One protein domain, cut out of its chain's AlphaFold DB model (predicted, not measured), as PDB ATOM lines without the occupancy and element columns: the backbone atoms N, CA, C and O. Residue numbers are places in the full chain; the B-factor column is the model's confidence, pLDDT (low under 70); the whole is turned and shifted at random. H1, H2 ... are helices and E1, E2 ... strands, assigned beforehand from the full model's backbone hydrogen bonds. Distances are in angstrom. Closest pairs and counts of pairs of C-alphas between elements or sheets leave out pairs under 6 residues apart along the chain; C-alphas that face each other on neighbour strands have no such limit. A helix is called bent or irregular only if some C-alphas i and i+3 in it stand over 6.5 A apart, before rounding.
ATOM      1  N   ALA A 160     113.124 112.313  87.050       85.69
ATOM      2  CA  ALA A 160     112.337 113.543  87.108       85.69
ATOM      3  C   ALA A 160     111.005 113.414  86.347       85.69
ATOM      4  O   ALA A 160     109.957 113.779  86.879       85.69
ATOM      5  N   GLU A 161     111.029 112.849  85.137       89.88
ATOM      6  CA  GLU A 161     109.822 112.610  84.331       89.88
ATOM      7  C   GLU A 161     108.894 111.593  85.005       89.88
ATOM      8  O   GLU A 161     107.679 111.788  85.032       89.88
ATOM      9  N   GLU A 162     109.459 110.538  85.597       90.19
ATOM     10  CA  GLU A 162     108.694 109.544  86.353       90.19
ATOM     11  C   GLU A 162     107.964 110.165  87.542       90.19
ATOM     12  O   GLU A 162     106.785 109.881  87.753       90.19
ATOM     13  N   ASN A 163     108.635 111.029  88.305       91.81
ATOM     14  CA  ASN A 163     108.041 111.695  89.462       91.81
ATOM     15  C   ASN A 163     106.880 112.607  89.050       91.81
ATOM     16  O   ASN A 163     105.827 112.587  89.690       91.81
ATOM     17  N   ILE A 164     107.052 113.364  87.960       93.50
ATOM     18  CA  ILE A 164     106.003 114.228  87.405       93.50
ATOM     19  C   ILE A 164     104.799 113.383  86.972       93.50
ATOM     20  O   ILE A 164     103.666 113.688  87.351       93.50
ATOM     21  N   LEU A 165     105.030 112.290  86.234       94.12
ATOM     22  CA  LEU A 165     103.949 111.407  85.794       94.12
ATOM     23  C   LEU A 165     103.239 110.758  86.988       94.12
ATOM     24  O   LEU A 165     102.012 110.726  87.030       94.12
ATOM     25  N   LEU A 166     103.990 110.264  87.973       94.75
ATOM     26  CA  LEU A 166     103.446 109.610  89.160       94.75
ATOM     27  C   LEU A 166     102.528 110.544  89.956       94.75
ATOM     28  O   LEU A 166     101.443 110.126  90.364       94.75
ATOM     29  N   LEU A 167     102.944 111.798  90.145       95.62
ATOM     30  CA  LEU A 167     102.139 112.824  90.806       95.62
ATOM     31  C   LEU A 167     100.892 113.162  89.984       95.62
ATOM     32  O   LEU A 167      99.796 113.123  90.532       95.62
ATOM     33  N   SER A 168     101.009 113.384  88.671       96.38
ATOM     34  CA  SER A 168      99.845 113.679  87.818       96.38
ATOM     35  C   SER A 168      98.819 112.536  87.818       96.38
ATOM     36  O   SER A 168      97.626 112.746  88.048       96.38
ATOM     37  N   LEU A 169      99.260 111.285  87.649       96.25
ATOM     38  CA  LEU A 169      98.351 110.135  87.654       96.25
ATOM     39  C   LEU A 169      97.663 109.940  89.013       96.25
ATOM     40  O   LEU A 169      96.513 109.488  89.065       96.25
ATOM     41  N   LYS A 170      98.352 110.263  90.115       96.12
ATOM     42  CA  LYS A 170      97.850 110.007  91.465       96.12
ATOM     43  C   LYS A 170      97.054 111.159  92.067       96.12
ATOM     44  O   LYS A 170      96.031 110.887  92.684       96.12
ATOM     45  N   ASP A 171      97.493 112.397  91.890       95.75
ATOM     46  CA  ASP A 171      96.858 113.584  92.462       95.75
ATOM     47  C   ASP A 171      95.803 114.174  91.529       95.75
ATOM     48  O   ASP A 171      94.698 114.480  91.967       95.75
ATOM     49  N   GLU A 172      96.123 114.313  90.239       96.19
ATOM     50  CA  GLU A 172      95.235 114.976  89.279       96.19
ATOM     51  C   GLU A 172      94.188 113.999  88.744       96.19
ATOM     52  O   GLU A 172      92.992 114.289  88.749       96.19
ATOM     53  N   LYS A 173      94.623 112.810  88.307       94.81
ATOM     54  CA  LYS A 173      93.725 111.792  87.735       94.81
ATOM     55  C   LYS A 173      93.150 110.830  88.775       94.81
ATOM     56  O   LYS A 173      92.251 110.058  88.449       94.81
ATOM     57  N   ASN A 174      93.665 110.856  90.006       95.12
ATOM     58  CA  ASN A 174      93.259 109.991  91.120       95.12
ATOM     59  C   ASN A 174      93.139 108.500  90.744       95.12
ATOM     60  O   ASN A 174      92.207 107.799  91.150       95.12
ATOM     61  N   MET A 175      94.089 107.999  89.951       95.25
ATOM     62  CA  MET A 175      94.066 106.620  89.472       95.25
ATOM     63  C   MET A 175      94.359 105.609  90.589       95.25
ATOM     64  O   MET A 175      95.018 105.892  91.607       95.25
ATOM     65  N   LYS A 176      93.858 104.381  90.400       96.88
ATOM     66  CA  LYS A 176      94.198 103.252  91.268       96.88
ATOM     67  C   LYS A 176      95.609 102.777  90.940       96.88
ATOM     68  O   LYS A 176      96.073 102.868  89.814       96.88
ATOM     69  N   TRP A 177      96.287 102.227  91.941       94.94
ATOM     70  CA  TRP A 177      97.669 101.767  91.798       94.94
ATOM     71  C   TRP A 177      97.918 100.760  90.660       94.94
ATOM     72  O   TRP A 177      98.947 100.908  90.007       94.94
ATOM     73  N   PRO A 178      97.025  99.791  90.380       95.25
ATOM     74  CA  PRO A 178      97.200  98.894  89.238       95.25
ATOM     75  C   PRO A 178      97.197  99.641  87.895       95.25
ATOM     76  O   PRO A 178      98.060  99.391  87.062       95.25
ATOM     77  N   ASP A 179      96.297 100.611  87.732       96.31
ATOM     78  CA  ASP A 179      96.165 101.402  86.500       96.31
ATOM     79  C   ASP A 179      97.373 102.332  86.299       96.31
ATOM     80  O   ASP A 179      97.813 102.570  85.181       96.31
ATOM     81  N   ILE A 180      97.968 102.820  87.394       95.19
ATOM     82  CA  ILE A 180      99.213 103.601  87.346       95.19
ATOM     83  C   ILE A 180     100.371 102.736  86.832       95.19
ATOM     84  O   ILE A 180     101.163 103.202  86.019       95.19
ATOM     85  N   VAL A 181     100.478 101.477  87.271       94.56
ATOM     86  CA  VAL A 181     101.513 100.552  86.769       94.56
ATOM     87  C   VAL A 181     101.331 100.301  85.271       94.56
ATOM     88  O   VAL A 181     102.317 100.259  84.537       94.56
ATOM     89  N   GLU A 182     100.083 100.173  84.819       94.81
ATOM     90  CA  GLU A 182      99.761 100.046  83.397       94.81
ATOM     91  C   GLU A 182     100.200 101.282  82.610       94.81
ATOM     92  O   GLU A 182     100.941 101.155  81.641       94.81
ATOM     93  N   ALA A 183      99.854 102.481  83.081       93.50
ATOM     94  CA  ALA A 183     100.257 103.731  82.443       93.50
ATOM     95  C   ALA A 183     101.788 103.882  82.361       93.50
ATOM     96  O   ALA A 183     102.315 104.348  81.356       93.50
ATOM     97  N   PHE A 184     102.528 103.442  83.384       93.19
ATOM     98  CA  PHE A 184     103.996 103.416  83.353       93.19
ATOM     99  C   PHE A 184     104.537 102.425  82.314       93.19
ATOM    100  O   PHE A 184     105.535 102.706  81.649       93.19
ATOM    101  N   ARG A 185     103.869 101.282  82.131       91.62
ATOM    102  CA  ARG A 185     104.206 100.310  81.085       91.62
ATOM    103  C   ARG A 185     103.932 100.868  79.689       91.62
ATOM    104  O   ARG A 185     104.794 100.739  78.823       91.62
ATOM    105  N   GLU A 186     102.785 101.512  79.487       92.38
ATOM    106  CA  GLU A 186     102.414 102.189  78.235       92.38
ATOM    107  C   GLU A 186     103.384 103.326  77.888       92.38
ATOM    108  O   GLU A 186     103.733 103.514  76.726       92.38
ATOM    109  N   HIS A 187     103.896 104.032  78.900       89.12
ATOM    110  CA  HIS A 187     104.894 105.091  78.743       89.12
ATOM    111  C   HIS A 187     106.312 104.560  78.416       89.12
ATOM    112  O   HIS A 187     107.255 105.332  78.226       89.12
ATOM    113  N   GLY A 188     106.493 103.237  78.337       88.38
ATOM    114  CA  GLY A 188     107.775 102.600  78.028       88.38
ATOM    115  C   GLY A 188     108.680 102.373  79.242       88.38
ATOM    116  O   GLY A 188     109.800 101.891  79.078       88.38
ATOM    117  N   TRP A 189     108.200 102.641  80.459       86.38
ATOM    118  CA  TRP A 189     108.888 102.345  81.724       86.38
ATOM    119  C   TRP A 189     108.438 100.993  82.285       86.38
ATOM    120  O   TRP A 189     108.070 100.832  83.454       86.38
ATOM    121  N   ALA A 190     108.448  99.994  81.402       78.88
ATOM    122  CA  ALA A 190     108.105  98.624  81.736       78.88
ATOM    123  C   ALA A 190     109.111  98.068  82.759       78.88
ATOM    124  O   ALA A 190     110.315  98.071  82.524       78.88
ATOM    125  N   GLY A 191     108.610  97.588  83.901       81.94
ATOM    126  CA  GLY A 191     109.430  97.010  84.977       81.94
ATOM    127  C   GLY A 191     109.234  97.661  86.348       81.94
ATOM    128  O   GLY A 191     109.604  97.071  87.364       81.94
ATOM    129  N   ARG A 192     108.585  98.830  86.418       85.25
ATOM    130  CA  ARG A 192     108.261  99.477  87.695       85.25
ATOM    131  C   ARG A 192     107.184  98.691  88.449       85.25
ATOM    132  O   ARG A 192     106.035  98.588  88.025       85.25
ATOM    133  N   LYS A 193     107.557  98.122  89.597       89.88
ATOM    134  CA  LYS A 193     106.628  97.399  90.481       89.88
ATOM    135  C   LYS A 193     105.718  98.384  91.214       89.88
ATOM    136  O   LYS A 193     106.152  99.448  91.644       89.88
ATOM    137  N   GLN A 194     104.477  97.975  91.476       93.25
ATOM    138  CA  GLN A 194     103.507  98.791  92.217       93.25
ATOM    139  C   GLN A 194     104.038  99.280  93.580       93.25
ATOM    140  O   GLN A 194     103.800 100.420  93.964       93.25
ATOM    141  N   THR A 195     104.731  98.418  94.330       90.06
ATOM    142  CA  THR A 195     105.288  98.755  95.655       90.06
ATOM    143  C   THR A 195     106.309  99.886  95.574       90.06
ATOM    144  O   THR A 195     106.290 100.790  96.402       90.06
ATOM    145  N   LEU A 196     107.148  99.867  94.541       90.00
ATOM    146  CA  LEU A 196     108.154 100.892  94.292       90.00
ATOM    147  C   LEU A 196     107.487 102.235  93.968       90.00
ATOM    148  O   LEU A 196     107.801 103.234  94.606       90.00
ATOM    149  N   LEU A 197     106.476 102.248  93.092       92.75
ATOM    150  CA  LEU A 197     105.718 103.468  92.783       92.75
ATOM    151  C   LEU A 197     105.000 104.037  94.018       92.75
ATOM    152  O   LEU A 197     104.966 105.248  94.215       92.75
ATOM    153  N   LYS A 198     104.461 103.178  94.891       92.88
ATOM    154  CA  LYS A 198     103.851 103.608  96.161       92.88
ATOM    155  C   LYS A 198     104.862 104.270  97.090       92.88
ATOM    156  O   LYS A 198     104.567 105.328  97.643       92.88
ATOM    157  N   ASN A 199     106.029 103.653  97.257       89.62
ATOM    158  CA  ASN A 199     107.086 104.180  98.112       89.62
ATOM    159  C   ASN A 199     107.621 105.504  97.563       89.62
ATOM    160  O   ASN A 199     107.735 106.466  98.318       89.62
ATOM    161  N   ARG A 200     107.848 105.594  96.246       89.31
ATOM    162  CA  ARG A 200     108.279 106.830  95.584       89.31
ATOM    163  C   ARG A 200     107.247 107.943  95.754       89.31
ATOM    164  O   ARG A 200     107.603 109.037  96.170       89.31
ATOM    165  N   TYR A 201     105.962 107.658  95.548       93.19
ATOM    166  CA  TYR A 201     104.894 108.637  95.771       93.19
ATOM    167  C   TYR A 201     104.822 109.114  97.226       93.19
ATOM    168  O   TYR A 201     104.714 110.314  97.469       93.19
ATOM    169  N   ARG A 202     104.911 108.196  98.200       92.50
ATOM    170  CA  ARG A 202     104.972 108.560  99.623       92.50
ATOM    171  C   ARG A 202     106.143 109.507  99.886       92.50
ATOM    172  O   ARG A 202     105.955 110.552 100.490       92.50
ATOM    173  N   SER A 203     107.314 109.160  99.369       87.38
ATOM    174  CA  SER A 203     108.554 109.921  99.534       87.38
ATOM    175  C   SER A 203     108.439 111.328  98.937       87.38
ATOM    176  O   SER A 203     108.775 112.307  99.595       87.38
ATOM    177  N   LEU A 204     107.836 111.452  97.748       89.81
ATOM    178  CA  LEU A 204     107.538 112.741  97.114       89.81
ATOM    179  C   LEU A 204     106.567 113.603  97.936       89.81
ATOM    180  O   LEU A 204     106.702 114.822  97.953       89.81
ATOM    181  N   LYS A 205     105.587 112.989  98.611       91.44
ATOM    182  CA  LYS A 205     104.610 113.705  99.449       91.44
ATOM    183  C   LYS A 205     105.157 114.105 100.810       91.44
ATOM    184  O   LYS A 205     104.809 115.169 101.310       91.44
ATOM    185  N   GLU A 206     105.970 113.247 101.405       86.62
ATOM    186  CA  GLU A 206     106.539 113.448 102.738       86.62
ATOM    187  C   GLU A 206     107.860 114.237 102.683       86.62
ATOM    188  O   GLU A 206     108.373 114.640 103.720       86.62
ATOM    189  N   GLY A 207     108.403 114.488 101.484       78.38
ATOM    190  CA  GLY A 207     109.696 115.156 101.301       78.38
ATOM    191  C   GLY A 207     110.885 114.304 101.756       78.38
ATOM    192  O   GLY A 207     111.983 114.826 101.941       78.38
ATOM    193  N   ILE A 208     110.675 113.001 101.951       73.44
ATOM    194  CA  ILE A 208     111.708 112.048 102.356       73.44
ATOM    195  C   ILE A 208     112.440 111.590 101.093       73.44
ATOM    196  O   ILE A 208     111.812 111.258 100.089       73.44
ATOM    197  N   VAL A 209     113.772 111.572 101.122       64.62
ATOM    198  CA  VAL A 209     114.577 111.100  99.988       64.62
ATOM    199  C   VAL A 209     114.552 109.572  99.955       64.62
ATOM    200  O   VAL A 209     114.985 108.917 100.902       64.62
ATOM    201  N   PHE A 210     114.057 109.005  98.856       64.75
ATOM    202  CA  PHE A 210     114.063 107.566  98.596       64.75
ATOM    203  C   PHE A 210     115.044 107.248  97.472       64.75
ATOM    204  O   PHE A 210     114.941 107.825  96.390       64.75
ATOM    205  N   TRP A 211     115.968 106.331  97.752       59.03
ATOM    206  CA  TRP A 211     116.927 105.788  96.795       59.03
ATOM    207  C   TRP A 211     116.436 104.414  96.339       59.03
ATOM    208  O   TRP A 211     116.097 103.573  97.175       59.03
ATOM    209  N   GLU A 212     116.364 104.184  95.032       66.12
ATOM    210  CA  GLU A 212     116.184 102.839  94.480       66.12
ATOM    211  C   GLU A 212     117.508 102.064  94.521       66.12
ATOM    212  O   GLU A 212     118.583 102.657  94.584       66.12
ATOM    213  N   ASP A 213     117.456 100.731  94.445       59.97
ATOM    214  CA  ASP A 213     118.672  99.904  94.350       59.97
ATOM    215  C   ASP A 213     119.519 100.284  93.118       59.97
ATOM    216  O   ASP A 213     120.749 100.271  93.173       59.97
ATOM    217  N   ASP A 214     118.872 100.701  92.025       61.00
ATOM    218  CA  ASP A 214     119.533 101.267  90.842       61.00
ATOM    219  C   ASP A 214     120.206 102.626  91.130       61.00
ATOM    220  O   ASP A 214     121.249 102.921  90.550       61.00
ATOM    221  N   ASP A 215     119.670 103.424  92.062       58.94
ATOM    222  CA  ASP A 215     120.256 104.708  92.481       58.94
ATOM    223  C   ASP A 215     121.408 104.510  93.487       58.94
ATOM    224  O   ASP A 215     122.338 105.316  93.542       58.94
ATOM    225  N   ALA A 216     121.374 103.426  94.271       55.84
ATOM    226  CA  ALA A 216     122.441 103.040  95.196       55.84
ATOM    227  C   ALA A 216     123.596 102.304  94.498       55.84
ATOM    228  O   ALA A 216     124.739 102.382  94.942       55.84
ATOM    229  N   SER A 217     123.317 101.620  93.386       57.25
ATOM    230  CA  SER A 217     124.303 100.869  92.600       57.25
ATOM    231  C   SER A 217     125.559 101.669  92.209       57.25
ATOM    232  O   SER A 217     126.651 101.128  92.374       57.25
ATOM    233  N   PRO A 218     125.481 102.936  91.751       57.12
ATOM    234  CA  PRO A 218     126.675 103.740  91.471       57.12
ATOM    235  C   PRO A 218     127.373 104.290  92.727       57.12
ATOM    236  O   PRO A 218     128.499 104.769  92.626       57.12
ATOM    237  N   LEU A 219     126.720 104.256  93.895       53.53
ATOM    238  CA  LEU A 219     127.284 104.720  95.168       53.53
ATOM    239  C   LEU A 219     128.056 103.619  95.906       53.53
ATOM    240  O   LEU A 219     128.813 103.910  96.833       53.53
ATOM    241  N   LEU A 220     127.874 102.360  95.504       57.19
ATOM    242  CA  LEU A 220     128.643 101.243  96.028       57.19
ATOM    243  C   LEU A 220     129.990 101.172  95.291       57.19
ATOM    244  O   LEU A 220     130.007 101.095  94.060       57.19
ATOM    245  N   PRO A 221     131.129 101.185  96.009       56.47
ATOM    246  CA  PRO A 221     132.417 100.980  95.367       56.47
ATOM    247  C   PRO A 221     132.444  99.606  94.671       56.47
ATOM    248  O   PRO A 221     131.776  98.672  95.133       56.47
ATOM    249  N   PRO A 222     133.219  99.452  93.579       54.53
ATOM    250  CA  PRO A 222     133.440  98.157  92.947       54.53
ATOM    251  C   PRO A 222     133.811  97.120  94.009       54.53
ATOM    252  O   PRO A 222     134.638  97.394  94.883       54.53
ATOM    253  N   ARG A 223     133.174  95.942  93.943       55.12
ATOM    254  CA  ARG A 223     133.258  94.867  94.951       55.12
ATOM    255  C   ARG A 223     134.684  94.445  95.319       55.12
ATOM    256  O   ARG A 223     134.864  93.825  96.360       55.12
ATOM    257  N   ASP A 224     135.668  94.816  94.512       57.00
ATOM    258  CA  ASP A 224     137.056  94.409  94.671       57.00
ATOM    259  C   ASP A 224     137.813  95.182  95.772       57.00
ATOM    260  O   ASP A 224     138.878  94.736  96.169       57.00
ATOM    261  N   ASN A 225     137.266  96.284  96.321       52.53
ATOM    262  CA  ASN A 225     137.853  97.030  97.457       52.53
ATOM    263  C   ASN A 225     136.801  97.557  98.460       52.53
ATOM    264  O   ASN A 225     136.977  98.607  99.083       52.53
ATOM    265  N   ALA A 226     135.657  96.884  98.583       51.75
ATOM    266  CA  ALA A 226     134.523  97.437  99.313       51.75
ATOM    267  C   ALA A 226     134.741  97.431 100.838       51.75
ATOM    268  O   ALA A 226     134.641  96.396 101.495       51.75
ATOM    269  N   ILE A 227     134.927  98.625 101.409       52.78
ATOM    270  CA  ILE A 227     134.480  98.912 102.777       52.78
ATOM    271  C   ILE A 227     132.988  98.545 102.815       52.78
ATOM    272  O   ILE A 227     132.227  99.101 102.012       52.78
ATOM    273  N   PRO A 228     132.537  97.618 103.677       50.84
ATOM    274  CA  PRO A 228     131.128  97.275 103.745       50.84
ATOM    275  C   PRO A 228     130.361  98.473 104.314       50.84
ATOM    276  O   PRO A 228     130.326  98.704 105.522       50.84
ATOM    277  N   LEU A 229     129.758  99.263 103.425       52.97
ATOM    278  CA  LEU A 229     128.767 100.260 103.799       52.97
ATOM    279  C   LEU A 229     127.490  99.512 104.166       52.97
ATOM    280  O   LEU A 229     126.799  98.979 103.299       52.97
ATOM    281  N   PHE A 230     127.176  99.470 105.456       53.25
ATOM    282  CA  PHE A 230     125.859  99.038 105.894       53.25
ATOM    283  C   PHE A 230     124.947 100.261 105.909       53.25
ATOM    284  O   PHE A 230     125.171 101.217 106.651       53.25
ATOM    285  N   LEU A 231     123.906 100.232 105.078       57.28
ATOM    286  CA  LEU A 231     122.786 101.149 105.224       57.28
ATOM    287  C   LEU A 231     121.876 100.594 106.321       57.28
ATOM    288  O   LEU A 231     121.203  99.581 106.123       57.28
ATOM    289  N   GLN A 232     121.866 101.245 107.484       51.69
ATOM    290  CA  GLN A 232     120.938 100.920 108.562       51.69
ATOM    291  C   GLN A 232     119.852 101.993 108.631       51.69
ATOM    292  O   GLN A 232     120.134 103.190 108.671       51.69
ATOM    293  N   TYR A 233     118.594 101.558 108.615       47.31
ATOM    294  CA  TYR A 233     117.448 102.445 108.770       47.31
ATOM    295  C   TYR A 233     117.229 102.727 110.260       47.31
ATOM    296  O   TYR A 233     116.894 101.811 111.016       47.31
ATOM    297  N   PHE A 234     117.434 103.973 110.686       39.56
ATOM    298  CA  PHE A 234     117.235 104.413 112.066       39.56
ATOM    299  C   PHE A 234     116.313 105.636 112.083       39.56
ATOM    300  O   PHE A 234     116.553 106.610 111.378       39.56
ATOM    301  N   ASP A 235     115.234 105.559 112.866       45.88
ATOM    302  CA  ASP A 235     114.279 106.656 113.102       45.88
ATOM    303  C   ASP A 235     113.729 107.357 111.839       45.88
ATOM    304  O   ASP A 235     113.606 108.574 111.776       45.88
ATOM    305  N   GLY A 236     113.423 106.599 110.784       53.72
ATOM    306  CA  GLY A 236     112.895 107.189 109.547       53.72
ATOM    307  C   GLY A 236     113.957 107.636 108.538       53.72
ATOM    308  O   GLY A 236     113.610 108.044 107.431       53.72
ATOM    309  N   HIS A 237     115.239 107.529 108.886       49.94
ATOM    310  CA  HIS A 237     116.357 107.965 108.058       49.94
ATOM    311  C   HIS A 237     117.298 106.801 107.732       49.94
ATOM    312  O   HIS A 237     117.565 105.927 108.559       49.94
ATOM    313  N   TRP A 238     117.829 106.795 106.510       58.34
ATOM    314  CA  TRP A 238     118.927 105.905 106.143       58.34
ATOM    315  C   TRP A 238     120.238 106.508 106.634       58.34
ATOM    316  O   TRP A 238     120.640 107.579 106.179       58.34
ATOM    317  N   VAL A 239     120.900 105.825 107.565       55.09
ATOM    318  CA  VAL A 239     122.230 106.197 108.044       55.09
ATOM    319  C   VAL A 239     123.244 105.287 107.358       55.09
ATOM    320  O   VAL A 239     123.181 104.062 107.485       55.09
ATOM    321  N   CYS A 240     124.176 105.884 106.613       57.28
ATOM    322  CA  CYS A 240     125.327 105.164 106.081       57.28
ATOM    323  C   CYS A 240     126.326 104.941 107.217       57.28
ATOM    324  O   CYS A 240     127.007 105.876 107.643       57.28
ATOM    325  N   LEU A 241     126.424 103.707 107.705       54.75
ATOM    326  CA  LEU A 241     127.484 103.317 108.621       54.75
ATOM    327  C   LEU A 241     128.697 102.896 107.785       54.75
ATOM    328  O   LEU A 241     128.708 101.820 107.182       54.75
ATOM    329  N   LEU A 242     129.719 103.756 107.738       49.88
ATOM    330  CA  LEU A 242     131.058 103.337 107.333       49.88
ATOM    331  C   LEU A 242     131.626 102.449 108.444       49.88
ATOM    332  O   LEU A 242     132.088 102.954 109.467       49.88
ATOM    333  N   LEU A 243     131.621 101.133 108.244       50.03
ATOM    334  CA  LEU A 243     132.488 100.251 109.016       50.03
ATOM    335  C   LEU A 243     133.903 100.390 108.462       50.03
ATOM    336  O   LEU A 243     134.278  99.702 107.518       50.03
TER     337      LEU A 243
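This is residues 160 to 243 of the 250 residues of an uncharacterized protein of Morchella conica CCBAS932 (UniProt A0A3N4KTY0). The model falls into two lobes: a cluster of three crossed helices, H1, H2 and H3, and, toward the other end of the long axis, a loose part with the strand hairpin E1 and E2 and the short helix H4. The two lobes are joined by the link of residues 207 to 212, and residues 213 to 218 of H4 stand free. The printed part has 84 residues with four named helices and then two named strands, in the order H1, H2, H3, H4, E1, E2; the strands form one antiparallel sheet, order E1 - E2, and the class is mixed, helices and strands. The whole is loose, with a radius of gyration of the C-alphas of 15.6 A, and elongated, spanning 46 by 29 by 19 A.

H1 is residues 160 to 172, 17.3 A from first to last C-alpha, and begins at C-alpha 160 at (112.337, 113.543, 87.108). H2 is residues 177 to 186, 14.4 A long. H3 is residues 194 to 206, 18.3 A long, and ends at C-alpha 206 at (106.539, 113.448, 102.738). H4 is residues 213 to 219, 9.9 A long; it is irregular, but only just: C-alphas 215 and 218 are 6.6 A apart. E1 is residues 229 to 234, 14.8 A long. E2 is residues 237 to 242, 15.4 A long, and ends at C-alpha 242 at (131.058, 103.337, 107.333).

H1 and H2 form a helical hairpin and only just touch, with 3 pairs of C-alphas within 8 A; the closest C-alphas are those of Leu 169 and Ile 180, 6.6 A apart. They run opposite ways at a steep tilt of 43 degrees. H1, with residues 163 to 167 alone, touches H3, about perpendicular at 85 degrees; the closest C-alphas are those of Leu 166 and Tyr 201, 6.8 A apart. H3, with residues 194 to 198 alone, touches H2, about perpendicular at 75 degrees; the closest C-alphas are those of Val 181 and Gln 194, 6.1 A apart. H4 touches no helix and is apart from E2. E1 and E2 are a hairpin, antiparallel at 149 degrees, and both are apart from H1, H2 and H3. Across it, N 234 and O 237 are 2.9 A apart and N 232 and O 239 are 3.1 A apart, within hydrogen-bond range. In H1, H2 and H3 every O i to N i+4 pair is within hydrogen-bond range; in H4 1 of 3 is, beside 2 of 4 O i to N i+3 pairs.

The two C-alphas farthest apart are those of Lys 173 and Asn 225, 47.5 A. The printed part has no cut, and no link is long. The mean pLDDT of the printed part is 76.1; residues 209 to 243 are under 70.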